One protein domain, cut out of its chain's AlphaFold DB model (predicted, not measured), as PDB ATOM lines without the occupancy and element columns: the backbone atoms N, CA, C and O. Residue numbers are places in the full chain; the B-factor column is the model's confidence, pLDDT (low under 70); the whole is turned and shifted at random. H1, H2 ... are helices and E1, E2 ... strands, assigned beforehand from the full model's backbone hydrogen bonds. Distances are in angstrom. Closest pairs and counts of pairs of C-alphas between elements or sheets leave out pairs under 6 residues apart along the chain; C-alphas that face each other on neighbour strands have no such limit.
ATOM      1  N   SER A   3      74.857 -84.248 -17.246       70.44
ATOM      2  CA  SER A   3      76.035 -83.819 -18.025       70.44
ATOM      3  C   SER A   3      75.797 -83.766 -19.545       70.44
ATOM      4  O   SER A   3      76.268 -82.842 -20.204       70.44
ATOM      5  N   THR A   4      75.013 -84.692 -20.103       76.19
ATOM      6  CA  THR A   4      74.684 -84.704 -21.538       76.19
ATOM      7  C   THR A   4      73.746 -83.562 -21.922       76.19
ATOM      8  O   THR A   4      73.926 -82.963 -22.976       76.19
ATOM      9  N   ALA A   5      72.791 -83.206 -21.055       79.88
ATOM     10  CA  ALA A   5      71.897 -82.072 -21.285       79.88
ATOM     11  C   ALA A   5      72.666 -80.742 -21.317       79.88
ATOM     12  O   ALA A   5      72.481 -79.947 -22.237       79.88
ATOM     13  N   TYR A   6      73.595 -80.531 -20.377       83.31
ATOM     14  CA  TYR A   6      74.455 -79.343 -20.383       83.31
ATOM     15  C   TYR A   6      75.375 -79.287 -21.609       83.31
ATOM     16  O   TYR A   6      75.557 -78.211 -22.174       83.31
ATOM     17  N   GLY A   7      75.899 -80.431 -22.062       86.00
ATOM     18  CA  GLY A   7      76.709 -80.506 -23.281       86.00
ATOM     19  C   GLY A   7      75.939 -80.090 -24.538       86.00
ATOM     20  O   GLY A   7      76.454 -79.321 -25.348       86.00
ATOM     21  N   VAL A   8      74.683 -80.530 -24.676       89.75
ATOM     22  CA  VAL A   8      73.821 -80.160 -25.813       89.75
ATOM     23  C   VAL A   8      73.456 -78.675 -25.778       89.75
ATOM     24  O   VAL A   8      73.516 -78.009 -26.810       89.75
ATOM     25  N   ILE A   9      73.137 -78.129 -24.601       89.19
ATOM     26  CA  ILE A   9      72.828 -76.699 -24.443       89.19
ATOM     27  C   ILE A   9      74.054 -75.841 -24.782       89.19
ATOM     28  O   ILE A   9      73.937 -74.873 -25.531       89.19
ATOM     29  N   ALA A  10      75.240 -76.213 -24.292       88.88
ATOM     30  CA  ALA A  10      76.477 -75.503 -24.604       88.88
ATOM     31  C   ALA A  10      76.790 -75.536 -26.109       88.88
ATOM     32  O   ALA A  10      77.110 -74.501 -26.693       88.88
ATOM     33  N   ALA A  11      76.630 -76.692 -26.760       90.19
ATOM     34  CA  ALA A  11      76.828 -76.822 -28.201       90.19
ATOM     35  C   ALA A  11      75.840 -75.960 -29.004       90.19
ATOM     36  O   ALA A  11      76.239 -75.312 -29.971       90.19
ATOM     37  N   ALA A  12      74.573 -75.897 -28.583       92.69
ATOM     38  CA  ALA A  12      73.558 -75.060 -29.220       92.69
ATOM     39  C   ALA A  12      73.881 -73.562 -29.102       92.69
ATOM     40  O   ALA A  12      73.750 -72.827 -30.080       92.69
ATOM     41  N   LEU A  13      74.358 -73.114 -27.936       93.00
ATOM     42  CA  LEU A  13      74.770 -71.723 -27.723       93.00
ATOM     43  C   LEU A  13      75.985 -71.347 -28.581       93.00
ATOM     44  O   LEU A  13      75.998 -70.279 -29.193       93.00
ATOM     45  N   VAL A  14      76.981 -72.234 -28.676       93.12
ATOM     46  CA  VAL A  14      78.157 -72.024 -29.535       93.12
ATOM     47  C   VAL A  14      77.758 -71.988 -31.011       93.12
ATOM     48  O   VAL A  14      78.180 -71.089 -31.735       93.12
ATOM     49  N   ALA A  15      76.908 -72.917 -31.458       92.75
ATOM     50  CA  ALA A  15      76.413 -72.940 -32.831       92.75
ATOM     51  C   ALA A  15      75.621 -71.669 -33.172       92.75
ATOM     52  O   ALA A  15      75.830 -71.086 -34.235       92.75
ATOM     53  N   PHE A  16      74.766 -71.200 -32.258       91.94
ATOM     54  CA  PHE A  16      74.041 -69.943 -32.421       91.94
ATOM     55  C   PHE A  16      74.993 -68.750 -32.537       91.94
ATOM     56  O   PHE A  16      74.852 -67.963 -33.466       91.94
ATOM     57  N   ALA A  17      75.993 -68.636 -31.656       89.56
ATOM     58  CA  ALA A  17      76.970 -67.549 -31.708       89.56
ATOM     59  C   ALA A  17      77.775 -67.548 -33.021       89.56
ATOM     60  O   ALA A  17      77.970 -66.491 -33.619       89.56
ATOM     61  N   LEU A  18      78.193 -68.725 -33.500       87.12
ATOM     62  CA  LEU A  18      78.921 -68.870 -34.765       87.12
ATOM     63  C   LEU A  18      78.057 -68.512 -35.978       87.12
ATOM     64  O   LEU A  18      78.510 -67.781 -36.855       87.12
ATOM     65  N   LEU A  19      76.811 -68.990 -36.027       88.12
ATOM     66  CA  LEU A  19      75.876 -68.672 -37.109       88.12
ATOM     67  C   LEU A  19      75.455 -67.200 -37.078       88.12
ATOM     68  O   LEU A  19      75.320 -66.577 -38.130       88.12
ATOM     69  N   TYR A  20      75.280 -66.625 -35.888       84.50
ATOM     70  CA  TYR A  20      74.992 -65.206 -35.703       84.50
ATOM     71  C   TYR A  20      76.156 -64.347 -36.202       84.50
ATOM     72  O   TYR A  20      75.943 -63.462 -37.024       84.50
ATOM     73  N   ALA A  21      77.388 -64.665 -35.796       79.06
ATOM     74  CA  ALA A  21      78.580 -63.996 -36.302       79.06
ATOM     75  C   ALA A  21      78.679 -64.132 -37.829       79.06
ATOM     76  O   ALA A  21      78.717 -63.126 -38.522       79.06
ATOM     77  N   ALA A  22      78.599 -65.347 -38.378       77.06
ATOM     78  CA  ALA A  22      78.703 -65.579 -39.821       77.06
ATOM     79  C   ALA A  22      77.620 -64.853 -40.646       77.06
ATOM     80  O   ALA A  22      77.902 -64.372 -41.741       77.06
ATOM     81  N   SER A  23      76.392 -64.746 -40.127       79.19
ATOM     82  CA  SER A  23      75.288 -64.044 -40.802       79.19
ATOM     83  C   SER A  23      75.351 -62.521 -40.665       79.19
ATOM     84  O   SER A  23      74.862 -61.821 -41.549       79.19
ATOM     85  N   HIS A  24      75.959 -62.002 -39.594       71.12
ATOM     86  CA  HIS A  24      76.031 -60.563 -39.308       71.12
ATOM     87  C   HIS A  24      77.409 -59.948 -39.604       71.12
ATOM     88  O   HIS A  24      77.548 -58.727 -39.596       71.12
ATOM     89  N   THR A  25      78.408 -60.761 -39.959       67.19
ATOM     90  CA  THR A  25      79.673 -60.328 -40.571       67.19
ATOM     91  C   THR A  25      79.870 -60.968 -41.955       67.19
ATOM     92  O   THR A  25      80.901 -61.605 -42.183       67.19
ATOM     93  N   PRO A  26      78.916 -60.843 -42.902       55.84
ATOM     94  CA  PRO A  26      78.993 -61.551 -44.183       55.84
ATOM     95  C   PRO A  26      80.198 -61.116 -45.028       55.84
ATOM     96  O   PRO A  26      80.644 -61.861 -45.893       55.84
ATOM     97  N   TYR A  27      80.762 -59.936 -44.744       50.56
ATOM     98  CA  TYR A  27      81.989 -59.450 -45.355       50.56
ATOM     99  C   TYR A  27      82.791 -58.645 -44.334       50.56
ATOM    100  O   TYR A  27      82.456 -57.500 -44.039       50.56
ATOM    101  N   ILE A  28      83.918 -59.189 -43.870       51.88
ATOM    102  CA  ILE A  28      85.050 -58.340 -43.480       51.88
ATOM    103  C   ILE A  28      85.693 -57.895 -44.797       51.88
ATOM    104  O   ILE A  28      86.776 -58.336 -45.171       51.88
ATOM    105  N   ALA A  29      84.979 -57.077 -45.576       53.03
ATOM    106  CA  ALA A  29      85.654 -56.278 -46.581       53.03
ATOM    107  C   ALA A  29      86.576 -55.378 -45.767       53.03
ATOM    108  O   ALA A  29      86.086 -54.565 -44.984       53.03
ATOM    109  N   GLY A  30      87.890 -55.600 -45.855       52.84
ATOM    110  CA  GLY A  30      88.862 -54.719 -45.227       52.84
ATOM    111  C   GLY A  30      88.527 -53.302 -45.666       52.84
ATOM    112  O   GLY A  30      88.703 -52.955 -46.833       52.84
ATOM    113  N   VAL A  31      87.936 -52.517 -44.767       59.91
ATOM    114  CA  VAL A  31      87.611 -51.124 -45.035       59.91
ATOM    115  C   VAL A  31      88.957 -50.433 -45.077       59.91
ATOM    116  O   VAL A  31      89.513 -50.088 -44.038       59.91
ATOM    117  N   ASN A  32      89.529 -50.301 -46.273       78.25
ATOM    118  CA  ASN A  32      90.746 -49.535 -46.432       78.25
ATOM    119  C   ASN A  32      90.380 -48.052 -46.324       78.25
ATOM    120  O   ASN A  32      90.064 -47.382 -47.307       78.25
ATOM    121  N   THR A  33      90.369 -47.560 -45.086       80.75
ATOM    122  CA  THR A  33      90.090 -46.166 -44.736       80.75
ATOM    123  C   THR A  33      90.994 -45.211 -45.517       80.75
ATOM    124  O   THR A  33      90.545 -44.134 -45.901       80.75
ATOM    125  N   ALA A  34      92.236 -45.612 -45.812       84.31
ATOM    126  CA  ALA A  34      93.169 -44.804 -46.588       84.31
ATOM    127  C   ALA A  34      92.711 -44.637 -48.044       84.31
ATOM    128  O   ALA A  34      92.672 -43.509 -48.530       84.31
ATOM    129  N   ASP A  35      92.279 -45.713 -48.710       87.44
ATOM    130  CA  ASP A  35      91.749 -45.636 -50.081       87.44
ATOM    131  C   ASP A  35      90.473 -44.795 -50.127       87.44
ATOM    132  O   ASP A  35      90.291 -43.951 -51.001       87.44
ATOM    133  N   GLN A  36      89.587 -44.981 -49.152       88.50
ATOM    134  CA  GLN A  36      88.354 -44.205 -49.048       88.50
ATOM    135  C   GLN A  36      88.632 -42.709 -48.842       88.50
ATOM    136  O   GLN A  36      88.036 -41.877 -49.529       88.50
ATOM    137  N   LEU A  37      89.575 -42.355 -47.964       88.75
ATOM    138  CA  LEU A  37      90.035 -40.974 -47.788       88.75
ATOM    139  C   LEU A  37      90.687 -40.430 -49.061       88.75
ATOM    140  O   LEU A  37      90.406 -39.296 -49.454       88.75
ATOM    141  N   TYR A  38      91.510 -41.233 -49.733       90.25
ATOM    142  CA  TYR A  38      92.134 -40.872 -51.001       90.25
ATOM    143  C   TYR A  38      91.079 -40.533 -52.059       90.25
ATOM    144  O   TYR A  38      91.131 -39.458 -52.659       90.25
ATOM    145  N   PHE A  39      90.069 -41.389 -52.245       90.19
ATOM    146  CA  PHE A  39      88.979 -41.141 -53.192       90.19
ATOM    147  C   PHE A  39      88.137 -39.925 -52.809       90.19
ATOM    148  O   PHE A  39      87.776 -39.132 -53.681       90.19
ATOM    149  N   ALA A  40      87.860 -39.730 -51.516       90.94
ATOM    150  CA  ALA A  40      87.137 -38.560 -51.036       90.94
ATOM    151  C   ALA A  40      87.875 -37.263 -51.412       90.94
ATOM    152  O   ALA A  40      87.280 -36.375 -52.030       90.94
ATOM    153  N   LYS A  41      89.181 -37.188 -51.134       91.88
ATOM    154  CA  LYS A  41      90.060 -36.059 -51.480       91.88
ATOM    155  C   LYS A  41      90.197 -35.865 -52.994       91.88
ATOM    156  O   LYS A  41      90.054 -34.745 -53.486       91.88
ATOM    157  N   ALA A  42      90.394 -36.945 -53.750       90.75
ATOM    158  CA  ALA A  42      90.471 -36.907 -55.211       90.75
ATOM    159  C   ALA A  42      89.175 -36.360 -55.834       90.75
ATOM    160  O   ALA A  42      89.222 -35.546 -56.756       90.75
ATOM    161  N   SER A  43      88.014 -36.744 -55.290       90.19
ATOM    162  CA  SER A  43      86.708 -36.267 -55.762       90.19
ATOM    163  C   SER A  43      86.518 -34.759 -55.588       90.19
ATOM    164  O   SER A  43      85.794 -34.143 -56.369       90.19
ATOM    165  N   ILE A  44      87.134 -34.167 -54.560       90.25
ATOM    166  CA  ILE A  44      87.112 -32.720 -54.333       90.25
ATOM    167  C   ILE A  44      87.932 -32.036 -55.425       90.25
ATOM    168  O   ILE A  44      87.427 -31.149 -56.107       90.25
ATOM    169  N   GLY A  45      89.174 -32.486 -55.633       85.50
ATOM    170  CA  GLY A  45      90.062 -31.911 -56.645       85.50
ATOM    171  C   GLY A  45      89.490 -32.001 -58.064       85.50
ATOM    172  O   GLY A  45      89.614 -31.053 -58.835       85.50
ATOM    173  N   ALA A  46      88.811 -33.103 -58.395       85.31
ATOM    174  CA  ALA A  46      88.248 -33.333 -59.725       85.31
ATOM    175  C   ALA A  46      87.008 -32.476 -60.039       85.31
ATOM    176  O   ALA A  46      86.809 -32.094 -61.191       85.31
ATOM    177  N   ARG A  47      86.164 -32.176 -59.041       82.19
ATOM    178  CA  ARG A  47      84.931 -31.389 -59.240       82.19
ATOM    179  C   ARG A  47      85.203 -29.902 -59.482       82.19
ATOM    180  O   ARG A  47      84.360 -29.223 -60.065       82.19
ATOM    181  N   GLY A  48      86.375 -29.414 -59.073       75.00
ATOM    182  CA  GLY A  48      86.694 -27.991 -59.075       75.00
ATOM    183  C   GLY A  48      85.879 -27.212 -58.038       75.00
ATOM    184  O   GLY A  48      85.045 -27.767 -57.323       75.00
ATOM    185  N   PHE A  49      86.132 -25.907 -57.950       81.94
ATOM    186  CA  PHE A  49      85.455 -25.022 -57.007       81.94
ATOM    187  C   PHE A  49      84.819 -23.847 -57.736       81.94
ATOM    188  O   PHE A  49      85.492 -23.138 -58.488       81.94
ATOM    189  N   ASN A  50      83.546 -23.591 -57.444       88.94
ATOM    190  CA  ASN A  50      82.982 -22.270 -57.682       88.94
ATOM    191  C   ASN A  50      83.521 -21.324 -56.609       88.94
ATOM    192  O   ASN A  50      83.580 -21.690 -55.431       88.94
ATOM    193  N   TYR A  51      83.920 -20.121 -57.015       92.44
ATOM    194  CA  TYR A  51      84.384 -19.109 -56.078       92.44
ATOM    195  C   TYR A  51      83.299 -18.071 -55.784       92.44
ATOM    196  O   TYR A  51      82.484 -17.742 -56.644       92.44
ATOM    197  N   THR A  52      83.324 -17.528 -54.571       94.31
ATOM    198  CA  THR A  52      82.499 -16.400 -54.132       94.31
ATOM    199  C   THR A  52      83.379 -15.303 -53.539       94.31
ATOM    200  O   THR A  52      84.409 -15.595 -52.928       94.31
ATOM    201  N   GLN A  53      82.970 -14.048 -53.721       93.75
ATOM    202  CA  GLN A  53      83.552 -12.895 -53.019       93.75
ATOM    203  C   GLN A  53      82.766 -12.543 -51.745       93.75
ATOM    204  O   GLN A  53      83.239 -11.760 -50.928       93.75
ATOM    205  N   ASP A  54      81.571 -13.118 -51.586       93.56
ATOM    206  CA  ASP A  54      80.683 -12.888 -50.453       93.56
ATOM    207  C   ASP A  54      81.032 -13.833 -49.295       93.56
ATOM    208  O   ASP A  54      81.005 -15.063 -49.434       93.56
ATOM    209  N   GLU A  55      81.363 -13.236 -48.151       90.50
ATOM    210  CA  GLU A  55      81.706 -13.939 -46.919       90.50
ATOM    211  C   GLU A  55      80.527 -14.743 -46.358       90.50
ATOM    212  O   GLU A  55      80.722 -15.858 -45.888       90.50
ATOM    213  N   GLU A  56      79.297 -14.236 -46.442       92.00
ATOM    214  CA  GLU A  56      78.114 -14.926 -45.922       92.00
ATOM    215  C   GLU A  56      77.830 -16.199 -46.730       92.00
ATOM    216  O   GLU A  56      77.566 -17.270 -46.168       92.00
ATOM    217  N   VAL A  57      77.972 -16.107 -48.056       92.06
ATOM    218  CA  VAL A  57      77.867 -17.264 -48.957       92.06
ATOM    219  C   VAL A  57      78.968 -18.277 -48.653       92.06
ATOM    220  O   VAL A  57      78.696 -19.476 -48.593       92.06
ATOM    221  N   PHE A  58      80.201 -17.823 -48.411       93.31
ATOM    222  CA  PHE A  58      81.297 -18.710 -48.020       93.31
ATOM    223  C   PHE A  58      81.045 -19.384 -46.664       93.31
ATOM    224  O   PHE A  58      81.336 -20.567 -46.487       93.31
ATOM    225  N   GLN A  59      80.469 -18.666 -45.700       89.44
ATOM    226  CA  GLN A  59      80.175 -19.206 -44.377       89.44
ATOM    227  C   GLN A  59      79.070 -20.265 -44.402       89.44
ATOM    228  O   GLN A  59      79.183 -21.255 -43.678       89.44
ATOM    229  N   LYS A  60      78.050 -20.109 -45.247       90.12
ATOM    230  CA  LYS A  60      76.920 -21.052 -45.337       90.12
ATOM    231  C   LYS A  60      77.124 -22.173 -46.362       90.12
ATOM    232  O   LYS A  60      76.500 -23.222 -46.237       90.12
ATOM    233  N   GLY A  61      77.958 -21.954 -47.377       87.69
ATOM    234  CA  GLY A  61      78.152 -22.892 -48.481       87.69
ATOM    235  C   GLY A  61      79.017 -24.109 -48.137       87.69
ATOM    236  O   GLY A  61      79.829 -24.087 -47.211       87.69
ATOM    237  N   SER A  62      78.884 -25.159 -48.950       87.94
ATOM    238  CA  SER A  62      79.818 -26.287 -49.024       87.94
ATOM    239  C   SER A  62      80.385 -26.405 -50.441       87.94
ATOM    240  O   SER A  62      79.777 -25.937 -51.405       87.94
ATOM    241  N   ASN A  63      81.580 -26.989 -50.575       91.06
ATOM    242  CA  ASN A  63      82.318 -27.081 -51.844       91.06
ATOM    243  C   ASN A  63      82.489 -25.729 -52.555       91.06
ATOM    244  O   ASN A  63      82.305 -25.607 -53.767       91.06
ATOM    245  N   VAL A  64      82.856 -24.707 -51.783       93.94
ATOM    246  CA  VAL A  64      82.992 -23.323 -52.240       93.94
ATOM    247  C   VAL A  64      84.380 -22.785 -51.906       93.94
ATOM    248  O   VAL A  64      84.923 -23.045 -50.828       93.94
ATOM    249  N   ALA A  65      84.955 -22.027 -52.837       95.12
ATOM    250  CA  ALA A  65      86.163 -21.251 -52.601       95.12
ATOM    251  C   ALA A  65      85.796 -19.799 -52.276       95.12
ATOM    252  O   ALA A  65      84.975 -19.185 -52.956       95.12
ATOM    253  N   ARG A  66      86.433 -19.215 -51.268       96.19
ATOM    254  CA  ARG A  66      86.434 -17.766 -51.083       96.19
ATOM    255  C   ARG A  66      87.537 -17.187 -51.947       96.19
ATOM    256  O   ARG A  66      88.678 -17.639 -51.855       96.19
ATOM    257  N   ALA A  67      87.224 -16.185 -52.754       96.25
ATOM    258  CA  ALA A  67      88.227 -15.487 -53.537       96.25
ATOM    259  C   ALA A  67      87.975 -13.982 -53.565       96.25
ATOM    260  O   ALA A  67      86.840 -13.535 -53.448       96.25
ATOM    261  N   LEU A  68      89.037 -13.209 -53.764       95.62
ATOM    262  CA  LEU A  68      88.971 -11.771 -54.008       95.62
ATOM    263  C   LEU A  68      89.349 -11.494 -55.460       95.62
ATOM    264  O   LEU A  68      90.417 -11.915 -55.897       95.62
ATOM    265  N   VAL A  69      88.508 -10.783 -56.211       95.50
ATOM    266  CA  VAL A  69      88.858 -10.391 -57.581       95.50
ATOM    267  C   VAL A  69      89.620  -9.070 -57.552       95.50
ATOM    268  O   VAL A  69      89.091  -8.055 -57.106       95.50
ATOM    269  N   VAL A  70      90.855  -9.081 -58.054       94.62
ATOM    270  CA  VAL A  70      91.711  -7.890 -58.173       94.62
ATOM    271  C   VAL A  70      92.219  -7.727 -59.601       94.62
ATOM    272  O   VAL A  70      92.267  -8.693 -60.364       94.62
ATOM    273  N   ASN A  71      92.633  -6.512 -59.959       94.56
ATOM    274  CA  ASN A  71      93.332  -6.263 -61.216       94.56
ATOM    275  C   ASN A  71      94.837  -6.437 -61.014       94.56
ATOM    276  O   ASN A  71      95.460  -5.663 -60.297       94.56
ATOM    277  N   ILE A  72      95.416  -7.429 -61.683       92.25
ATOM    278  CA  ILE A  72      96.846  -7.726 -61.634       92.25
ATOM    279  C   ILE A  72      97.548  -7.028 -62.793       92.25
ATOM    280  O   ILE A  72      97.114  -7.113 -63.947       92.25
ATOM    281  N   THR A  73      98.668  -6.373 -62.492       89.38
ATOM    282  CA  THR A  73      99.531  -5.748 -63.501       89.38
ATOM    283  C   THR A  73     100.584  -6.738 -63.992       89.38
ATOM    284  O   THR A  73     101.271  -7.378 -63.200       89.38
ATOM    285  N   THR A  74     100.742  -6.845 -65.311       87.12
ATOM    286  CA  THR A  74     101.816  -7.618 -65.958       87.12
ATOM    287  C   THR A  74     102.549  -6.758 -66.981       87.12
ATOM    288  O   THR A  74     102.055  -5.695 -67.363       87.12
ATOM    289  N   SER A  75     103.677  -7.245 -67.506       84.81
ATOM    290  CA  SER A  75     104.382  -6.611 -68.635       84.81
ATOM    291  C   SER A  75     103.490  -6.400 -69.867       84.81
ATOM    292  O   SER A  75     103.743  -5.510 -70.669       84.81
ATOM    293  N   SER A  76     102.434  -7.203 -70.009       85.88
ATOM    294  CA  SER A  76     101.503  -7.188 -71.142       85.88
ATOM    295  C   SER A  76     100.186  -6.458 -70.831       85.88
ATOM    296  O   SER A  76      99.225  -6.557 -71.600       85.88
ATOM    297  N   GLY A  77     100.105  -5.757 -69.695       88.56
ATOM    298  CA  GLY A  77      98.947  -4.972 -69.262       88.56
ATOM    299  C   GLY A  77      98.205  -5.543 -68.051       88.56
ATOM    300  O   GLY A  77      98.619  -6.536 -67.448       88.56
ATOM    301  N   LEU A  78      97.098  -4.884 -67.707       93.69
ATOM    302  CA  LEU A  78      96.218  -5.220 -66.585       93.69
ATOM    303  C   LEU A  78      95.222  -6.325 -66.956       93.69
ATOM    304  O   LEU A  78      94.713  -6.353 -68.079       93.69
ATOM    305  N   PHE A  79      94.911  -7.209 -66.007       94.50
ATOM    306  CA  PHE A  79      93.817  -8.170 -66.140       94.50
ATOM    307  C   PHE A  79      93.199  -8.528 -64.779       94.50
ATOM    308  O   PHE A  79      93.916  -8.551 -63.779       94.50
ATOM    309  N   PRO A  80      91.890  -8.827 -64.713       95.62
ATOM    310  CA  PRO A  80      91.258  -9.279 -63.483       95.62
ATOM    311  C   PRO A  80      91.610 -10.743 -63.198       95.62
ATOM    312  O   PRO A  80      91.533 -11.584 -64.095       95.62
ATOM    313  N   ALA A  81      91.919 -11.065 -61.945       94.56
ATOM    314  CA  ALA A  81      92.137 -12.428 -61.467       94.56
ATOM    315  C   ALA A  81      91.499 -12.629 -60.089       94.56
ATOM    316  O   ALA A  81      91.445 -11.707 -59.278       94.56
ATOM    317  N   ALA A  82      91.024 -13.844 -59.824       95.62
ATOM    318  CA  ALA A  82      90.491 -14.244 -58.532       95.62
ATOM    319  C   ALA A  82      91.618 -14.822 -57.658       95.62
ATOM    320  O   ALA A  82      92.231 -15.835 -57.995       95.62
ATOM    321  N   LEU A  83      91.894 -14.174 -56.529       96.00
ATOM    322  CA  LEU A  83      92.856 -14.607 -55.521       96.00
ATOM    323  C   LEU A  83      92.159 -15.551 -54.538       96.00
ATOM    324  O   LEU A  83      91.289 -15.077 -53.806       96.00
ATOM    325  N   PRO A  84      92.485 -16.853 -54.489       96.38
ATOM    326  CA  PRO A  84      91.862 -17.757 -53.531       96.38
ATOM    327  C   PRO A  84      92.331 -17.450 -52.105       96.38
ATOM    328  O   PRO A  84      93.527 -17.399 -51.823       96.38
ATOM    329  N   LEU A  85      91.372 -17.241 -51.208       96.75
ATOM    330  CA  LEU A  85      91.596 -16.893 -49.803       96.75
ATOM    331  C   LEU A  85      91.183 -18.017 -48.857       96.75
ATOM    332  O   LEU A  85      91.614 -18.041 -47.711       96.75
ATOM    333  N   GLY A  86      90.337 -18.941 -49.302       96.00
ATOM    334  CA  GLY A  86      89.851 -20.012 -48.450       96.00
ATOM    335  C   GLY A  86      88.996 -21.025 -49.191       96.00
ATOM    336  O   GLY A  86      88.558 -20.790 -50.315       96.00
ATOM    337  N   TYR A  87      88.750 -22.152 -48.534       95.62
ATOM    338  CA  TYR A  87      87.988 -23.280 -49.045       95.62
ATOM    339  C   TYR A  87      87.116 -23.873 -47.949       95.62
ATOM    340  O   TYR A  87      87.562 -24.070 -46.821       95.62
ATOM    341  N   LYS A  88      85.890 -24.230 -48.323       94.19
ATOM    342  CA  LYS A  88      85.073 -25.211 -47.611       94.19
ATOM    343  C   LYS A  88      84.869 -26.378 -48.549       94.19
ATOM    344  O   LYS A  88      84.128 -26.241 -49.520       94.19
ATOM    345  N   ALA A  89      85.539 -27.493 -48.306       92.56
ATOM    346  CA  ALA A  89      85.494 -28.632 -49.208       92.56
ATOM    347  C   ALA A  89      85.025 -29.892 -48.488       92.56
ATOM    348  O   ALA A  89      85.469 -30.178 -47.377       92.56
ATOM    349  N   GLU A  90      84.153 -30.650 -49.149       92.25
ATOM    350  CA  GLU A  90      83.640 -31.924 -48.666       92.25
ATOM    351  C   GLU A  90      83.630 -32.999 -49.764       92.25
ATOM    352  O   GLU A  90      83.215 -32.811 -50.916       92.25
ATOM    353  N   GLY A  91      84.110 -34.177 -49.396       89.88
ATOM    354  CA  GLY A  91      84.276 -35.317 -50.282       89.88
ATOM    355  C   GLY A  91      83.822 -36.582 -49.589       89.88
ATOM    356  O   GLY A  91      83.996 -36.727 -48.381       89.88
ATOM    357  N   ARG A  92      83.248 -37.513 -50.349       88.50
ATOM    358  CA  ARG A  92      82.779 -38.787 -49.807       88.50
ATOM    359  C   ARG A  92      83.503 -39.948 -50.472       88.50
ATOM    360  O   ARG A  92      83.564 -40.013 -51.695       88.50
ATOM    361  N   GLY A  93      84.016 -40.862 -49.656       82.25
ATOM    362  CA  GLY A  93      84.631 -42.117 -50.081       82.25
ATOM    363  C   GLY A  93      83.965 -43.276 -49.353       82.25
ATOM    364  O   GLY A  93      84.326 -43.596 -48.225       82.25
ATOM    365  N   GLY A  94      82.938 -43.871 -49.963       82.12
ATOM    366  CA  GLY A  94      82.109 -44.883 -49.302       82.12
ATOM    367  C   GLY A  94      81.425 -44.331 -48.033       82.12
ATOM    368  O   GLY A  94      80.642 -43.375 -48.138       82.12
ATOM    369  N   PRO A  95      81.676 -44.907 -46.840       82.31
ATOM    370  CA  PRO A  95      81.115 -44.417 -45.582       82.31
ATOM    371  C   PRO A  95      81.822 -43.167 -45.030       82.31
ATOM    372  O   PRO A  95      81.252 -42.504 -44.170       82.31
ATOM    373  N   ILE A  96      83.024 -42.820 -45.507       82.81
ATOM    374  CA  ILE A  96      83.809 -41.702 -44.964       82.81
ATOM    375  C   ILE A  96      83.391 -40.384 -45.610       82.81
ATOM    376  O   ILE A  96      83.401 -40.253 -46.838       82.81
ATOM    377  N   LEU A  97      83.082 -39.396 -44.770       88.56
ATOM    378  CA  LEU A  97      82.950 -37.995 -45.148       88.56
ATOM    379  C   LEU A  97      84.234 -37.257 -44.748       88.56
ATOM    380  O   LEU A  97      84.547 -37.130 -43.570       88.56
ATOM    381  N   TYR A  98      84.975 -36.786 -45.743       91.19
ATOM    382  CA  TYR A  98      86.144 -35.936 -45.566       91.19
ATOM    383  C   TYR A  98      85.712 -34.476 -45.696       91.19
ATOM    384  O   TYR A  98      85.102 -34.110 -46.703       91.19
ATOM    385  N   GLN A  99      86.046 -33.640 -44.712       92.00
ATOM    386  CA  GLN A  99      85.789 -32.201 -44.752       92.00
ATOM    387  C   GLN A  99      87.049 -31.426 -44.385       92.00
ATOM    388  O   GLN A  99      87.723 -31.742 -43.407       92.00
ATOM    389  N   ILE A 100      87.355 -30.388 -45.156       91.62
ATOM    390  CA  ILE A 100      88.445 -29.463 -44.859       91.62
ATOM    391  C   ILE A 100      87.959 -28.024 -45.004       91.62
ATOM    392  O   ILE A 100      87.316 -27.648 -45.989       91.62
ATOM    393  N   TYR A 101      88.276 -27.229 -43.990       93.62
ATOM    394  CA  TYR A 101      88.109 -25.791 -43.964       93.62
ATOM    395  C   TYR A 101      89.486 -25.145 -43.972       93.62
ATOM    396  O   TYR A 101      90.337 -25.470 -43.144       93.62
ATOM    397  N   VAL A 102      89.676 -24.214 -44.894       94.88
ATOM    398  CA  VAL A 102      90.873 -23.391 -45.015       94.88
ATOM    399  C   VAL A 102      90.423 -21.947 -45.111       94.88
ATOM    400  O   VAL A 102      89.584 -21.630 -45.952       94.88
ATOM    401  N   ASN A 103      90.992 -21.054 -44.312       95.62
ATOM    402  CA  ASN A 103      90.721 -19.629 -44.436       95.62
ATOM    403  C   ASN A 103      91.959 -18.803 -44.104       95.62
ATOM    404  O   ASN A 103      92.551 -18.938 -43.038       95.62
ATOM    405  N   LEU A 104      92.356 -17.936 -45.027       96.69
ATOM    406  CA  LEU A 104      93.448 -17.005 -44.822       96.69
ATOM    407  C   LEU A 104      93.038 -15.963 -43.776       96.69
ATOM    408  O   LEU A 104      92.128 -15.169 -44.009       96.69
ATOM    409  N   ILE A 105      93.746 -15.941 -42.646       95.56
ATOM    410  CA  ILE A 105      93.565 -14.930 -41.598       95.56
ATOM    411  C   ILE A 105      94.325 -13.669 -41.999       95.56
ATOM    412  O   ILE A 105      93.770 -12.574 -42.034       95.56
ATOM    413  N   PHE A 106      95.607 -13.825 -42.327       94.62
ATOM    414  CA  PHE A 106      96.418 -12.749 -42.878       94.62
ATOM    415  C   PHE A 106      97.564 -13.297 -43.723       94.62
ATOM    416  O   PHE A 106      98.031 -14.423 -43.535       94.62
ATOM    417  N   CYS A 107      98.057 -12.451 -44.622       95.94
ATOM    418  CA  CYS A 107      99.338 -12.637 -45.278       95.94
ATOM    419  C   CYS A 107     100.072 -11.299 -45.369       95.94
ATOM    420  O   CYS A 107      99.443 -10.260 -45.573       95.94
ATOM    421  N   LYS A 108     101.398 -11.320 -45.212       95.06
ATOM    422  CA  LYS A 108     102.249 -10.149 -45.439       95.06
ATOM    423  C   LYS A 108     103.622 -10.545 -45.959       95.06
ATOM    424  O   LYS A 108     104.144 -11.602 -45.610       95.06
ATOM    425  N   ARG A 109     104.245  -9.654 -46.727       94.69
ATOM    426  CA  ARG A 109     105.667  -9.764 -47.064       94.69
ATOM    427  C   ARG A 109     106.513  -9.368 -45.852       94.69
ATOM    428  O   ARG A 109     106.215  -8.372 -45.195       94.69
ATOM    429  N   ALA A 110     107.562 -10.126 -45.568       92.50
ATOM    430  CA  ALA A 110     108.501  -9.867 -44.486       92.50
ATOM    431  C   ALA A 110     109.953 -10.023 -44.974       92.50
ATOM    432  O   ALA A 110     110.240 -10.940 -45.752       92.50
ATOM    433  N   PRO A 111     110.875  -9.142 -44.547       92.38
ATOM    434  CA  PRO A 111     112.300  -9.356 -44.755       92.38
ATOM    435  C   PRO A 111     112.786 -10.512 -43.871       92.38
ATOM    436  O   PRO A 111     112.384 -10.630 -42.712       92.38
ATOM    437  N   LEU A 112     113.659 -11.351 -44.419       88.62
ATOM    438  CA  LEU A 112     114.324 -12.419 -43.682       88.62
ATOM    439  C   LEU A 112     115.657 -11.916 -43.109       88.62
ATOM    440  O   LEU A 112     116.332 -11.117 -43.764       88.62
ATOM    441  N   PRO A 113     116.104 -12.432 -41.949       86.25
ATOM    442  CA  PRO A 113     117.423 -12.109 -41.399       86.25
ATOM    443  C   PRO A 113     118.584 -12.420 -42.356       86.25
ATOM    444  O   PRO A 113     119.625 -11.777 -42.297       86.25
ATOM    445  N   SER A 114     118.395 -13.375 -43.271       86.44
ATOM    446  CA  SER A 114     119.351 -13.741 -44.323       86.44
ATOM    447  C   SER A 114     119.451 -12.726 -45.474       86.44
ATOM    448  O   SER A 114     120.196 -12.960 -46.422       86.44
ATOM    449  N   GLY A 115     118.703 -11.616 -45.428       82.56
ATOM    450  CA  GLY A 115     118.687 -10.572 -46.460       82.56
ATOM    451  C   GLY A 115     117.685 -10.808 -47.598       82.56
ATOM    452  O   GLY A 115     117.535  -9.951 -48.466       82.56
ATOM    453  N   GLY A 116     116.979 -11.944 -47.598       87.50
ATOM    454  CA  GLY A 116     115.888 -12.233 -48.533       87.50
ATOM    455  C   GLY A 116     114.544 -11.628 -48.113       87.50
ATOM    456  O   GLY A 116     114.429 -10.935 -47.104       87.50
ATOM    457  N   SER A 117     113.486 -11.932 -48.869       90.31
ATOM    458  CA  SER A 117     112.105 -11.651 -48.457       90.31
ATOM    459  C   SER A 117     111.235 -12.886 -48.629       90.31
ATOM    460  O   SER A 117     111.338 -13.546 -49.661       90.31
ATOM    461  N   ALA A 118     110.342 -13.128 -47.677       93.75
ATOM    462  CA  ALA A 118     109.338 -14.181 -47.733       93.75
ATOM    463  C   ALA A 118     107.934 -13.603 -47.521       93.75
ATOM    464  O   ALA A 118     107.762 -12.458 -47.098       93.75
ATOM    465  N   TYR A 119     106.925 -14.409 -47.812       95.50
ATOM    466  CA  TYR A 119     105.542 -14.171 -47.444       95.50
ATOM    467  C   TYR A 119     105.208 -15.020 -46.223       95.50
ATOM    468  O   TYR A 119     105.419 -16.232 -46.221       95.50
ATOM    469  N   LEU A 120     104.708 -14.360 -45.183       96.12
ATOM    470  CA  LEU A 120     104.245 -14.995 -43.959       96.12
ATOM    471  C   LEU A 120     102.728 -15.108 -44.014       96.12
ATOM    472  O   LEU A 120     102.046 -14.090 -44.165       96.12
ATOM    473  N   TYR A 121     102.221 -16.323 -43.852       97.50
ATOM    474  CA  TYR A 121     100.797 -16.630 -43.831       97.50
ATOM    475  C   TYR A 121     100.386 -17.088 -42.439       97.50
ATOM    476  O   TYR A 121     101.122 -17.830 -41.788       97.50
ATOM    477  N   ALA A 122      99.182 -16.704 -42.026       97.00
ATOM    478  CA  ALA A 122      98.441 -17.403 -40.988       97.00
ATOM    479  C   ALA A 122      97.101 -17.844 -41.557       97.00
ATOM    480  O   ALA A 122      96.350 -17.042 -42.121       97.00
ATOM    481  N   ILE A 123      96.829 -19.134 -41.431       96.31
ATOM    482  CA  ILE A 123      95.694 -19.788 -42.060       96.31
ATOM    483  C   ILE A 123      94.940 -20.543 -40.981       96.31
ATOM    484  O   ILE A 123      95.504 -21.380 -40.281       96.31
ATOM    485  N   GLU A 124      93.660 -20.238 -40.859       94.69
ATOM    486  CA  GLU A 124      92.737 -21.022 -40.065       94.69
ATOM    487  C   GLU A 124      92.455 -22.332 -40.791       94.69
ATOM    488  O   GLU A 124      92.118 -22.348 -41.980       94.69
ATOM    489  N   LEU A 125      92.585 -23.430 -40.062       92.25
ATOM    490  CA  LEU A 125      92.407 -24.763 -40.583       92.25
ATOM    491  C   LEU A 125      91.487 -25.562 -39.662       92.25
ATOM    492  O   LEU A 125      91.725 -25.649 -38.456       92.25
ATOM    493  N   ARG A 126      90.447 -26.171 -40.236       90.06
ATOM    494  CA  ARG A 126      89.606 -27.160 -39.543       90.06
ATOM    495  C   ARG A 126      89.465 -28.390 -40.410       90.06
ATOM    496  O   ARG A 126      89.417 -28.291 -41.638       90.06
ATOM    497  N   HIS A 127      89.398 -29.548 -39.777       85.19
ATOM    498  CA  HIS A 127      89.402 -30.805 -40.493       85.19
ATOM    499  C   HIS A 127      88.596 -31.867 -39.759       85.19
ATOM    500  O   HIS A 127      88.531 -31.859 -38.538       85.19
ATOM    501  N   SER A 128      87.988 -32.781 -40.512       81.00
ATOM    502  CA  SER A 128      87.169 -33.868 -39.968       81.00
ATOM    503  C   SER A 128      87.971 -35.005 -39.319       81.00
ATOM    504  O   SER A 128      87.366 -35.952 -38.829       81.00
ATOM    505  N   VAL A 129      89.308 -34.972 -39.364       74.00
ATOM    506  CA  VAL A 129      90.190 -35.991 -38.772       74.00
ATOM    507  C   VAL A 129      91.074 -35.333 -37.711       74.00
ATOM    508  O   VAL A 129      91.703 -34.312 -37.984       74.00
ATOM    509  N   ASP A 130      91.110 -35.929 -36.515       60.72
ATOM    510  CA  ASP A 130      91.524 -35.277 -35.259       60.72
ATOM    511  C   ASP A 130      92.994 -34.838 -35.160       60.72
ATOM    512  O   ASP A 130      93.360 -34.100 -34.252       60.72
ATOM    513  N   VAL A 131      93.865 -35.221 -36.091       61.28
ATOM    514  CA  VAL A 131      95.227 -34.680 -36.167       61.28
ATOM    515  C   VAL A 131      95.663 -34.708 -37.626       61.28
ATOM    516  O   VAL A 131      95.448 -35.694 -38.327       61.28
ATOM    517  N   LEU A 132      96.307 -33.636 -38.078       65.88
ATOM    518  CA  LEU A 132      96.772 -33.441 -39.455       65.88
ATOM    519  C   LEU A 132      98.304 -33.369 -39.528       65.88
ATOM    520  O   LEU A 132      98.856 -32.381 -40.026       65.88
ATOM    521  N   PRO A 133      99.040 -34.384 -39.037       61.59
ATOM    522  CA  PRO A 133     100.496 -34.341 -39.090       61.59
ATOM    523  C   PRO A 133     101.020 -34.354 -40.538       61.59
ATOM    524  O   PRO A 133     102.138 -33.906 -40.777       61.59
ATOM    525  N   TRP A 134     100.215 -34.814 -41.503       79.31
ATOM    526  CA  TRP A 134     100.604 -34.996 -42.905       79.31
ATOM    527  C   TRP A 134     100.243 -33.834 -43.842       79.31
ATOM    528  O   TRP A 134     100.508 -33.950 -45.035       79.31
ATOM    529  N   ILE A 135      99.635 -32.733 -43.369       89.69
ATOM    530  CA  ILE A 135      99.428 -31.574 -44.258       89.69
ATOM    531  C   ILE A 135     100.780 -31.025 -44.652       89.69
ATOM    532  O   ILE A 135     101.543 -30.605 -43.786       89.69
ATOM    533  N   GLU A 136     101.043 -30.959 -45.942       94.00
ATOM    534  CA  GLU A 136     102.214 -30.311 -46.504       94.00
ATOM    535  C   GLU A 136     101.829 -28.951 -47.070       94.00
ATOM    536  O   GLU A 136     100.661 -28.659 -47.344       94.00
ATOM    537  N   VAL A 137     102.823 -28.080 -47.205       96.38
ATOM    538  CA  VAL A 137     102.640 -26.810 -47.892       96.38
ATOM    539  C   VAL A 137     103.727 -26.696 -48.937       96.38
ATOM    540  O   VAL A 137     104.911 -26.866 -48.647       96.38
ATOM    541  N   GLU A 138     103.302 -26.412 -50.159       96.44
ATOM    542  CA  GLU A 138     104.178 -26.213 -51.302       96.44
ATOM    543  C   GLU A 138     104.028 -24.782 -51.818       96.44
ATOM    544  O   GLU A 138     102.946 -24.198 -51.770       96.44
ATOM    545  N   ALA A 139     105.096 -24.221 -52.372       95.50
ATOM    546  CA  ALA A 139     105.054 -22.949 -53.080       95.50
ATOM    547  C   ALA A 139     105.608 -23.120 -54.503       95.50
ATOM    548  O   ALA A 139     106.667 -23.733 -54.665       95.50
ATOM    549  N   PRO A 140     104.940 -22.582 -55.541       94.38
ATOM    550  CA  PRO A 140     105.491 -22.547 -56.882       94.38
ATOM    551  C   PRO A 140     106.617 -21.511 -56.957       94.38
ATOM    552  O   PRO A 140     106.454 -20.353 -56.554       94.38
ATOM    553  N   VAL A 141     107.743 -21.917 -57.528       88.06
ATOM    554  CA  VAL A 141     108.869 -21.053 -57.877       88.06
ATOM    555  C   VAL A 141     108.657 -20.551 -59.304       88.06
ATOM    556  O   VAL A 141     108.571 -21.343 -60.240       88.06
ATOM    557  N   GLY A 142     108.566 -19.228 -59.468       79.19
ATOM    558  CA  GLY A 142     108.353 -18.595 -60.774       79.19
ATOM    559  C   GLY A 142     106.887 -18.586 -61.210       79.19
ATOM    560  O   GLY A 142     106.500 -19.275 -62.148       79.19
ATOM    561  N   LEU A 143     106.058 -17.786 -60.533       85.25
ATOM    562  CA  LEU A 143     104.651 -17.612 -60.894       85.25
ATOM    563  C   LEU A 143     104.514 -16.891 -62.248       85.25
ATOM    564  O   LEU A 143     104.765 -15.690 -62.346       85.25
ATOM    565  N   ASP A 144     104.062 -17.608 -63.276       85.94
ATOM    566  CA  ASP A 144     103.774 -17.028 -64.590       85.94
ATOM    567  C   ASP A 144     102.383 -16.371 -64.615       85.94
ATOM    568  O   ASP A 144     101.362 -16.990 -64.920       85.94
ATOM    569  N   LEU A 145     102.336 -15.075 -64.304       89.69
ATOM    570  CA  LEU A 145     101.111 -14.275 -64.423       89.69
ATOM    571  C   LEU A 145     100.653 -14.104 -65.884       89.69
ATOM    572  O   LEU A 145      99.468 -13.873 -66.138       89.69
ATOM    573  N   GLY A 146     101.564 -14.247 -66.851       90.94
ATOM    574  CA  GLY A 146     101.255 -14.210 -68.278       90.94
ATOM    575  C   GLY A 146     100.355 -15.372 -68.695       90.94
ATOM    576  O   GLY A 146      99.385 -15.156 -69.427       90.94
ATOM    577  N   PHE A 147     100.603 -16.573 -68.168       91.19
ATOM    578  CA  PHE A 147      99.733 -17.737 -68.358       91.19
ATOM    579  C   PHE A 147      98.285 -17.456 -67.931       91.19
ATOM    580  O   PHE A 147      97.353 -17.667 -68.715       91.19
ATOM    581  N   TYR A 148      98.077 -16.911 -66.728       92.31
ATOM    582  CA  TYR A 148      96.734 -16.585 -66.235       92.31
ATOM    583  C   TYR A 148      96.062 -15.492 -67.068       92.31
ATOM    584  O   TYR A 148      94.877 -15.604 -67.385       92.31
ATOM    585  N   ARG A 149      96.814 -14.487 -67.530       93.00
ATOM    586  CA  ARG A 149      96.290 -13.487 -68.469       93.00
ATOM    587  C   ARG A 149      95.797 -14.126 -69.771       93.00
ATOM    588  O   ARG A 149      94.747 -13.742 -70.283       93.00
ATOM    589  N   GLN A 150      96.517 -15.108 -70.314       92.25
ATOM    590  CA  GLN A 150      96.065 -15.836 -71.506       92.25
ATOM    591  C   GLN A 150      94.806 -16.665 -71.226       92.25
ATOM    592  O   GLN A 150      93.910 -16.724 -72.072       92.25
ATOM    593  N   LEU A 151      94.701 -17.265 -70.036       93.00
ATOM    594  CA  LEU A 151      93.498 -17.977 -69.607       93.00
ATOM    595  C   LEU A 151      92.286 -17.037 -69.557       93.00
ATOM    596  O   LEU A 151      91.245 -17.349 -70.134       93.00
ATOM    597  N   TRP A 152      92.456 -15.852 -68.961       94.50
ATOM    598  CA  TRP A 152      91.442 -14.797 -68.932       94.50
ATOM    599  C   TRP A 152      90.999 -14.388 -70.341       94.50
ATOM    600  O   TRP A 152      89.802 -14.342 -70.630       94.50
ATOM    601  N   LEU A 153      91.947 -14.134 -71.250       95.00
ATOM    602  CA  LEU A 153      91.636 -13.721 -72.620       95.00
ATOM    603  C   LEU A 153      90.822 -14.768 -73.389       95.00
ATOM    604  O   LEU A 153      89.974 -14.376 -74.197       95.00
ATOM    605  N   LYS A 154      91.063 -16.060 -73.129       95.06
ATOM    606  CA  LYS A 154      90.347 -17.188 -73.740       95.06
ATOM    607  C   LYS A 154      88.972 -17.419 -73.114       95.06
ATOM    608  O   LYS A 154      87.997 -17.572 -73.837       95.06
ATOM    609  N   GLN A 155      88.891 -17.443 -71.784       92.75
ATOM    610  CA  GLN A 155      87.668 -17.800 -71.055       92.75
ATOM    611  C   GLN A 155      86.722 -16.614 -70.837       92.75
ATOM    612  O   GLN A 155      85.558 -16.816 -70.497       92.75
ATOM    613  N   LYS A 156      87.216 -15.377 -71.004       91.44
ATOM    614  CA  LYS A 156      86.499 -14.122 -70.715       91.44
ATOM    615  C   LYS A 156      85.935 -14.063 -69.290       91.44
ATOM    616  O   LYS A 156      84.921 -13.418 -69.040       91.44
ATOM    617  N   ARG A 157      86.602 -14.732 -68.348       91.50
ATOM    618  CA  ARG A 157      86.267 -14.772 -66.919       91.50
ATOM    619  C   ARG A 157      87.542 -14.641 -66.090       91.50
ATOM    620  O   ARG A 157      88.575 -15.130 -66.553       91.50
ATOM    621  N   PRO A 158      87.506 -13.984 -64.914       93.88
ATOM    622  CA  PRO A 158      88.668 -13.904 -64.037       93.88
ATOM    623  C   PRO A 158      89.154 -15.315 -63.670       93.88
ATOM    624  O   PRO A 158      88.385 -16.089 -63.096       93.88
ATOM    625  N   PRO A 159      90.394 -15.687 -64.020       93.56
ATOM    626  CA  PRO A 159      90.951 -16.977 -63.658       93.56
ATOM    627  C   PRO A 159      91.256 -16.998 -62.160       93.56
ATOM    628  O   PRO A 159      91.648 -15.978 -61.588       93.56
ATOM    629  N   VAL A 160      91.112 -18.162 -61.534       93.75
ATOM    630  CA  VAL A 160      91.534 -18.360 -60.143       93.75
ATOM    631  C   VAL A 160      93.036 -18.619 -60.134       93.75
ATOM    632  O   VAL A 160      93.508 -19.559 -60.776       93.75
ATOM    633  N   LEU A 161      93.810 -17.794 -59.427       93.25
ATOM    634  CA  LEU A 161      95.253 -18.017 -59.334       93.25
ATOM    635  C   LEU A 161      95.544 -19.379 -58.702       93.25
ATOM    636  O   LEU A 161      94.948 -19.768 -57.702       93.25
ATOM    637  N   GLY A 162      96.470 -20.108 -59.313       90.50
ATOM    638  CA  GLY A 162      96.807 -21.471 -58.928       90.50
ATOM    639  C   GLY A 162      95.897 -22.559 -59.506       90.50
ATOM    640  O   GLY A 162      96.224 -23.732 -59.325       90.50
ATOM    641  N   VAL A 163      94.813 -22.203 -60.222       90.31
ATOM    642  CA  VAL A 163      93.894 -23.149 -60.888       90.31
ATOM    643  C   VAL A 163      93.661 -22.764 -62.369       90.31
ATOM    644  O   VAL A 163      92.993 -21.772 -62.655       90.31
ATOM    645  N   PRO A 164      94.158 -23.550 -63.343       88.25
ATOM    646  CA  PRO A 164      95.005 -24.722 -63.145       88.25
ATOM    647  C   PRO A 164      96.380 -24.328 -62.569       88.25
ATOM    648  O   PRO A 164      96.751 -23.144 -62.611       88.25
ATOM    649  N   PRO A 165      97.134 -25.299 -62.023       85.56
ATOM    650  CA  PRO A 165      98.494 -25.058 -61.556       85.56
ATOM    651  C   PRO A 165      99.352 -24.437 -62.673       85.56
ATOM    652  O   PRO A 165      99.152 -24.792 -63.841       85.56
ATOM    653  N   PRO A 166     100.279 -23.511 -62.361       83.62
ATOM    654  CA  PRO A 166     101.067 -22.854 -63.391       83.62
ATOM    655  C   PRO A 166     101.880 -23.878 -64.201       83.62
ATOM    656  O   PRO A 166     102.503 -24.772 -63.614       83.62
ATOM    657  N   PRO A 167     101.896 -23.769 -65.542       81.62
ATOM    658  CA  PRO A 167     102.687 -24.660 -66.377       81.62
ATOM    659  C   PRO A 167     104.175 -24.458 -66.078       81.62
ATOM    660  O   PRO A 167     104.629 -23.332 -65.902       81.62
ATOM    661  N   ASN A 168     104.934 -25.553 -66.033       82.94
ATOM    662  CA  ASN A 168     106.380 -25.554 -65.769       82.94
ATOM    663  C   ASN A 168     106.800 -24.965 -64.409       82.94
ATOM    664  O   ASN A 168     107.991 -24.737 -64.196       82.94
ATOM    665  N   ALA A 169     105.865 -24.739 -63.479       84.50
ATOM    666  CA  ALA A 169     106.234 -24.382 -62.117       84.50
ATOM    667  C   ALA A 169     106.956 -25.552 -61.451       84.50
ATOM    668  O   ALA A 169     106.482 -26.691 -61.456       84.50
ATOM    669  N   THR A 170     108.094 -25.244 -60.839       90.25
ATOM    670  CA  THR A 170     108.708 -26.129 -59.852       90.25
ATOM    671  C   THR A 170     108.118 -25.796 -58.491       90.25
ATOM    672  O   THR A 170     107.885 -24.630 -58.179       90.25
ATOM    673  N   TYR A 171     107.827 -26.819 -57.696       92.81
ATOM    674  CA  TYR A 171     107.250 -26.655 -56.366       92.81
ATOM    675  C   TYR A 171     108.320 -26.951 -55.332       92.81
ATOM    676  O   TYR A 171     109.068 -27.920 -55.467       92.81
ATOM    677  N   VAL A 172     108.388 -26.114 -54.304       94.69
ATOM    678  CA  VAL A 172     109.249 -26.341 -53.144       94.69
ATOM    679  C   VAL A 172     108.383 -26.544 -51.916       94.69
ATOM    680  O   VAL A 172     107.419 -25.804 -51.709       94.69
ATOM    681  N   LEU A 173     108.722 -27.546 -51.107       96.38
ATOM    682  CA  LEU A 173     108.159 -27.682 -49.768       96.38
ATOM    683  C   LEU A 173     108.618 -26.494 -48.932       96.38
ATOM    684  O   LEU A 173     109.802 -26.148 -48.935       96.38
ATOM    685  N   VAL A 174     107.679 -25.863 -48.237       95.25
ATOM    686  CA  VAL A 174     107.961 -24.662 -47.453       95.25
ATOM    687  C   VAL A 174     107.841 -24.914 -45.952       95.25
ATOM    688  O   VAL A 174     107.019 -25.735 -45.526       95.25
ATOM    689  N   PRO A 175     108.645 -24.215 -45.126       93.62
ATOM    690  CA  PRO A 175     108.518 -24.280 -43.680       93.62
ATOM    691  C   PRO A 175     107.105 -23.914 -43.219       93.62
ATOM    692  O   PRO A 175     106.516 -22.918 -43.652       93.62
ATOM    693  N   LYS A 176     106.577 -24.720 -42.299       93.81
ATOM    694  CA  LYS A 176     105.263 -24.520 -41.689       93.81
ATOM    695  C   LYS A 176     105.293 -24.863 -40.207       93.81
ATOM    696  O   LYS A 176     106.016 -25.765 -39.789       93.81
ATOM    697  N   ALA A 177     104.439 -24.206 -39.438       92.56
ATOM    698  CA  ALA A 177     104.141 -24.569 -38.061       92.56
ATOM    699  C   ALA A 177     102.627 -24.690 -37.905       92.56
ATOM    700  O   ALA A 177     101.891 -23.755 -38.220       92.56
ATOM    701  N   LEU A 178     102.161 -25.846 -37.437       90.19
ATOM    702  CA  LEU A 178     100.748 -26.084 -37.163       90.19
ATOM    703  C   LEU A 178     100.526 -25.996 -35.655       90.19
ATOM    704  O   LEU A 178     101.050 -26.811 -34.898       90.19
ATOM    705  N   VAL A 179      99.783 -24.980 -35.230       89.62
ATOM    706  CA  VAL A 179      99.505 -24.705 -33.820       89.62
ATOM    707  C   VAL A 179      98.061 -25.085 -33.528       89.62
ATOM    708  O   VAL A 179      97.131 -24.473 -34.052       89.62
ATOM    709  N   TYR A 180      97.883 -26.107 -32.696       85.00
ATOM    710  CA  TYR A 180      96.572 -26.580 -32.268       85.00
ATOM    711  C   TYR A 180      96.068 -25.764 -31.083       85.00
ATOM    712  O   TYR A 180      96.779 -25.591 -30.092       85.00
ATOM    713  N   ASN A 181      94.828 -25.288 -31.165       77.94
ATOM    714  CA  ASN A 181      94.147 -24.735 -30.009       77.94
ATOM    715  C   ASN A 181      93.468 -25.880 -29.246       77.94
ATOM    716  O   ASN A 181      92.515 -26.466 -29.733       77.94
ATOM    717  N   ALA A 182      93.933 -26.199 -28.038       66.44
ATOM    718  CA  ALA A 182      93.356 -27.291 -27.245       66.44
ATOM    719  C   ALA A 182      91.891 -27.049 -26.815       66.44
ATOM    720  O   ALA A 182      91.228 -27.973 -26.358       66.44
ATOM    721  N   THR A 183      91.399 -25.811 -26.924       70.50
ATOM    722  CA  THR A 183      90.052 -25.410 -26.476       70.50
ATOM    723  C   THR A 183      89.041 -25.197 -27.602       70.50
ATOM    724  O   THR A 183      87.873 -24.939 -27.324       70.50
ATOM    725  N   GLY A 184      89.449 -25.306 -28.866       62.72
ATOM    726  CA  GLY A 184      88.541 -25.205 -30.003       62.72
ATOM    727  C   GLY A 184      89.095 -25.983 -31.181       62.72
ATOM    728  O   GLY A 184      90.304 -25.980 -31.368       62.72
ATOM    729  N   ASP A 185      88.226 -26.621 -31.965       71.81
ATOM    730  CA  ASP A 185      88.551 -27.518 -33.094       71.81
ATOM    731  C   ASP A 185      89.195 -26.795 -34.301       71.81
ATOM    732  O   ASP A 185      88.860 -27.012 -35.469       71.81
ATOM    733  N   VAL A 186      90.089 -25.852 -34.021       83.44
ATOM    734  CA  VAL A 186      90.718 -24.923 -34.943       83.44
ATOM    735  C   VAL A 186      92.223 -24.995 -34.740       83.44
ATOM    736  O   VAL A 186      92.749 -24.741 -33.653       83.44
ATOM    737  N   ALA A 187      92.929 -25.292 -35.825       89.69
ATOM    738  CA  ALA A 187      94.371 -25.173 -35.892       89.69
ATOM    739  C   ALA A 187      94.745 -23.919 -36.685       89.69
ATOM    740  O   ALA A 187      94.088 -23.563 -37.665       89.69
ATOM    741  N   THR A 188      95.820 -23.249 -36.277       93.12
ATOM    742  CA  THR A 188      96.419 -22.172 -37.070       93.12
ATOM    743  C   THR A 188      97.673 -22.700 -37.747       93.12
ATOM    744  O   THR A 188      98.622 -23.121 -37.085       93.12
ATOM    745  N   LEU A 189      97.667 -22.688 -39.075       94.19
ATOM    746  CA  LEU A 189      98.806 -23.025 -39.911       94.19
ATOM    747  C   LEU A 189      99.571 -21.742 -40.248       94.19
ATOM    748  O   LEU A 189      99.082 -20.889 -40.991       94.19
ATOM    749  N   TYR A 190     100.776 -21.620 -39.703       95.75
ATOM    750  CA  TYR A 190     101.729 -20.579 -40.067       95.75
ATOM    751  C   TYR A 190     102.656 -21.092 -41.159       95.75
ATOM    752  O   TYR A 190     103.175 -22.203 -41.048       95.75
ATOM    753  N   VAL A 191     102.875 -20.293 -42.201       96.69
ATOM    754  CA  VAL A 191     103.718 -20.666 -43.347       96.69
ATOM    755  C   VAL A 191     104.666 -19.527 -43.678       96.69
ATOM    756  O   VAL A 191     104.249 -18.370 -43.730       96.69
ATOM    757  N   GLU A 192     105.919 -19.870 -43.957       95.50
ATOM    758  CA  GLU A 192     106.899 -18.979 -44.574       95.50
ATOM    759  C   GLU A 192     107.163 -19.455 -46.004       95.50
ATOM    760  O   GLU A 192     107.696 -20.541 -46.195       95.50
ATOM    761  N   ALA A 193     106.802 -18.663 -47.018       95.31
ATOM    762  CA  ALA A 193     106.958 -19.058 -48.417       95.31
ATOM    763  C   ALA A 193     107.719 -18.016 -49.256       95.31
ATOM    764  O   ALA A 193     107.562 -16.813 -49.046       95.31
ATOM    765  N   PRO A 194     108.492 -18.439 -50.274       92.81
ATOM    766  CA  PRO A 194     109.175 -17.522 -51.192       92.81
ATOM    767  C   PRO A 194     108.232 -16.899 -52.236       92.81
ATOM    768  O   PRO A 194     108.619 -15.985 -52.961       92.81
ATOM    769  N   SER A 195     107.003 -17.405 -52.339       93.62
ATOM    770  CA  SER A 195     106.018 -17.039 -53.354       93.62
ATOM    771  C   SER A 195     104.767 -16.459 -52.696       93.62
ATOM    772  O   SER A 195     104.400 -16.916 -51.614       93.62
ATOM    773  N   PRO A 196     104.085 -15.490 -53.336       94.50
ATOM    774  CA  PRO A 196     102.798 -14.981 -52.867       94.50
ATOM    775  C   PRO A 196     101.627 -15.944 -53.122       94.50
ATOM    776  O   PRO A 196     100.498 -15.649 -52.725       94.50
ATOM    777  N   LEU A 197     101.869 -17.083 -53.771       95.81
ATOM    778  CA  LEU A 197     100.927 -18.185 -53.931       95.81
ATOM    779  C   LEU A 197     101.497 -19.410 -53.209       95.81
ATOM    780  O   LEU A 197     102.672 -19.720 -53.379       95.81
ATOM    781  N   ILE A 198     100.680 -20.118 -52.440       96.94
ATOM    782  CA  ILE A 198     101.038 -21.399 -51.814       96.94
ATOM    783  C   ILE A 198      99.952 -22.433 -52.098       96.94
ATOM    784  O   ILE A 198      98.847 -22.074 -52.490       96.94
ATOM    785  N   TYR A 199     100.247 -23.703 -51.865       96.62
ATOM    786  CA  TYR A 199      99.303 -24.808 -51.938       96.62
ATOM    787  C   TYR A 199      99.293 -25.535 -50.606       96.62
ATOM    788  O   TYR A 199     100.328 -26.033 -50.170       96.62
ATOM    789  N   ILE A 200      98.122 -25.626 -49.985       95.62
ATOM    790  CA  ILE A 200      97.907 -26.557 -48.881       95.62
ATOM    791  C   ILE A 200      97.654 -27.923 -49.501       95.62
ATOM    792  O   ILE A 200      96.728 -28.087 -50.302       95.62
ATOM    793  N   VAL A 201      98.506 -28.877 -49.155       94.56
ATOM    794  CA  VAL A 201      98.511 -30.214 -49.729       94.56
ATOM    795  C   VAL A 201      98.063 -31.200 -48.666       94.56
ATOM    796  O   VAL A 201      98.740 -31.420 -47.665       94.56
ATOM    797  N   ASP A 202      96.914 -31.815 -48.919       91.81
ATOM    798  CA  ASP A 202      96.511 -33.046 -48.258       91.81
ATOM    799  C   ASP A 202      96.262 -34.094 -49.341       91.81
ATOM    800  O   ASP A 202      95.184 -34.163 -49.932       91.81
ATOM    801  N   TYR A 203      97.304 -34.857 -49.667       88.94
ATOM    802  CA  TYR A 203      97.351 -35.666 -50.880       88.94
ATOM    803  C   TYR A 203      96.109 -36.567 -51.057       88.94
ATOM    804  O   TYR A 203      95.704 -37.260 -50.114       88.94
ATOM    805  N   PRO A 204      95.509 -36.604 -52.266       90.38
ATOM    806  CA  PRO A 204      95.901 -35.914 -53.507       90.38
ATOM    807  C   PRO A 204      95.324 -34.495 -53.676       90.38
ATOM    808  O   PRO A 204      95.486 -33.888 -54.735       90.38
ATOM    809  N   LEU A 205      94.630 -33.954 -52.674       91.81
ATOM    810  CA  LEU A 205      94.024 -32.628 -52.742       91.81
ATOM    811  C   LEU A 205      95.091 -31.527 -52.622       91.81
ATOM    812  O   LEU A 205      95.914 -31.540 -51.708       91.81
ATOM    813  N   LYS A 206      95.035 -30.542 -53.525       93.12
ATOM    814  CA  LYS A 206      95.863 -29.328 -53.486       93.12
ATOM    815  C   LYS A 206      94.976 -28.087 -53.545       93.12
ATOM    816  O   LYS A 206      94.214 -27.923 -54.496       93.12
ATOM    817  N   LEU A 207      95.083 -27.221 -52.540       94.94
ATOM    818  CA  LEU A 207      94.263 -26.016 -52.394       94.94
ATOM    819  C   LEU A 207      95.147 -24.759 -52.463       94.94
ATOM    820  O   LEU A 207      95.908 -24.520 -51.522       94.94
ATOM    821  N   PRO A 208      95.096 -23.969 -53.553       95.88
ATOM    822  CA  PRO A 208      95.918 -22.770 -53.676       95.88
ATOM    823  C   PRO A 208      95.433 -21.640 -52.766       95.88
ATOM    824  O   PRO A 208      94.256 -21.329 -52.753       95.88
ATOM    825  N   ILE A 209      96.333 -20.958 -52.063       97.12
ATOM    826  CA  ILE A 209      96.038 -19.755 -51.274       97.12
ATOM    827  C   ILE A 209      96.954 -18.627 -51.741       97.12
ATOM    828  O   ILE A 209      98.174 -18.785 -51.800       97.12
ATOM    829  N   ALA A 210      96.368 -17.484 -52.087       96.06
ATOM    830  CA  ALA A 210      97.081 -16.313 -52.581       96.06
ATOM    831  C   ALA A 210      97.147 -15.208 -51.522       96.06
ATOM    832  O   ALA A 210      96.192 -14.968 -50.790       96.06
ATOM    833  N   CYS A 211      98.279 -14.506 -51.471       95.31
ATOM    834  CA  CYS A 211      98.514 -13.357 -50.607       95.31
ATOM    835  C   CYS A 211      97.961 -12.074 -51.253       95.31
ATOM    836  O   CYS A 211      98.555 -11.600 -52.225       95.31
ATOM    837  N   PRO A 212      96.882 -11.456 -50.738       91.88
ATOM    838  CA  PRO A 212      96.261 -10.301 -51.391       91.88
ATOM    839  C   PRO A 212      97.203  -9.108 -51.539       91.88
ATOM    840  O   PRO A 212      97.247  -8.472 -52.587       91.88
ATOM    841  N   THR A 213      98.025  -8.855 -50.519       88.31
ATOM    842  CA  THR A 213      98.950  -7.713 -50.472       88.31
ATOM    843  C   THR A 213     100.088  -7.797 -51.490       88.31
ATOM    844  O   THR A 213     100.870  -6.861 -51.595       88.31
ATOM    845  N   ALA A 214     100.248  -8.928 -52.181       87.81
ATOM    846  CA  ALA A 214     101.282  -9.113 -53.196       87.81
ATOM    847  C   ALA A 214     100.816  -8.760 -54.617       87.81
ATOM    848  O   ALA A 214     101.651  -8.633 -55.510       87.81
ATOM    849  N   PHE A 215      99.500  -8.662 -54.828       82.44
ATOM    850  CA  PHE A 215      98.878  -8.496 -56.146       82.44
ATOM    851  C   PHE A 215      97.992  -7.249 -56.254       82.44
ATOM    852  O   PHE A 215      97.480  -6.980 -57.341       82.44
TER     853      PHE A 215
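This is residues 3 to 215 of the 216 residues of an uncharacterized protein of Pyrobaculum neutrophilum (strain DSM 2338 / JCM 9278 / NBRC 100436 / V24Sta) (UniProt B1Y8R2). A strongly twisted sheet of seven strands, E1 E2 E3 E4 E5 E9 E8, and a smaller one, E7 E6 E10 E11, stand partly face to face as a skewed sandwich, and from this body H1 sticks out as a long arm. H2 and H4 cover parts of one face of the large sheet, and H3 is over the opposite face. The printed part has 213 residues with four named helices and eleven named strands, H1 H2 E1 H3 E2 E3 E4 E5 E6 H4 E7 E8 E9 E10 E11 along the chain; the class is mixed, the large sheet is mixed and the small one antiparallel. The whole is loose, radius of gyration of the C-alphas 24.2 A, and spans 96 by 42 by 35 A, the arm making the length.

Start at H1, residues 3 to 24, which touches no helix. Next, H2, residues 33 to 47, is over E3, residues 77 to 93, at a height over the sheet of 6.3 A, with C-alphas 40 and 91 closest, 4.4 A. E1, residues 50 to 52, H3, residues 55 to 60, and E2, residues 64 to 74, make a strand-helix-strand unit, a helix between parallel neighbours, its crossover right-handed; see N 52 and O 65, 2.8 A. E2, E3, E4, residues 96 to 111, and E5, residues 117 to 127, form a meander of antiparallel hairpins: N 66 and O 86, 2.8 A; N 89 and O 100, 2.9 A; N 103 and O 124, 2.9 A. E9, residues 187 to 193, is the antiparallel neighbour of E5, with N 121 and O 191 within hydrogen-bond range at 2.9 A, and of E8, residues 176 to 180, with N 177 and O 190 at 2.9 A; E8 and E9 form a hairpin. H4, residues 145 to 155, runs across E2 and E3. E6, residues 136 to 141, pairs with E7, residues 170 to 173, at N 141 and O 170, 2.8 A, and with E10, residues 197 to 202, at N 138 and O 199, 3.0 A; E10 and E11, residues 205 to 210, form a hairpin, N 200 and O 207, 2.9 A. Between the sheets, E3 touches E11, C-alphas 84 and 209 closest, 5.2 A. In each helix every O i to N i+4 pair is within hydrogen-bond range.

Find C-alpha 3 at (76.035, -83.819, -18.025); H1 runs 31.5 A from there. E3, 44.2 A, bends by 57 degrees at residue 88, and E4, 43.1 A, by 58 degrees at 108. E11 ends at C-alpha 210, (97.081, -16.313, -52.581).

The C-alphas farthest apart, Ser 3 and Gly 77, are 96.8 A apart. Residues 3 to 30 stand free. The link H4 to E7 is long, and the printed part has no cut. Look for pLDDT under 70 at residues 25 to 31, 130 to 133, 182 and 184.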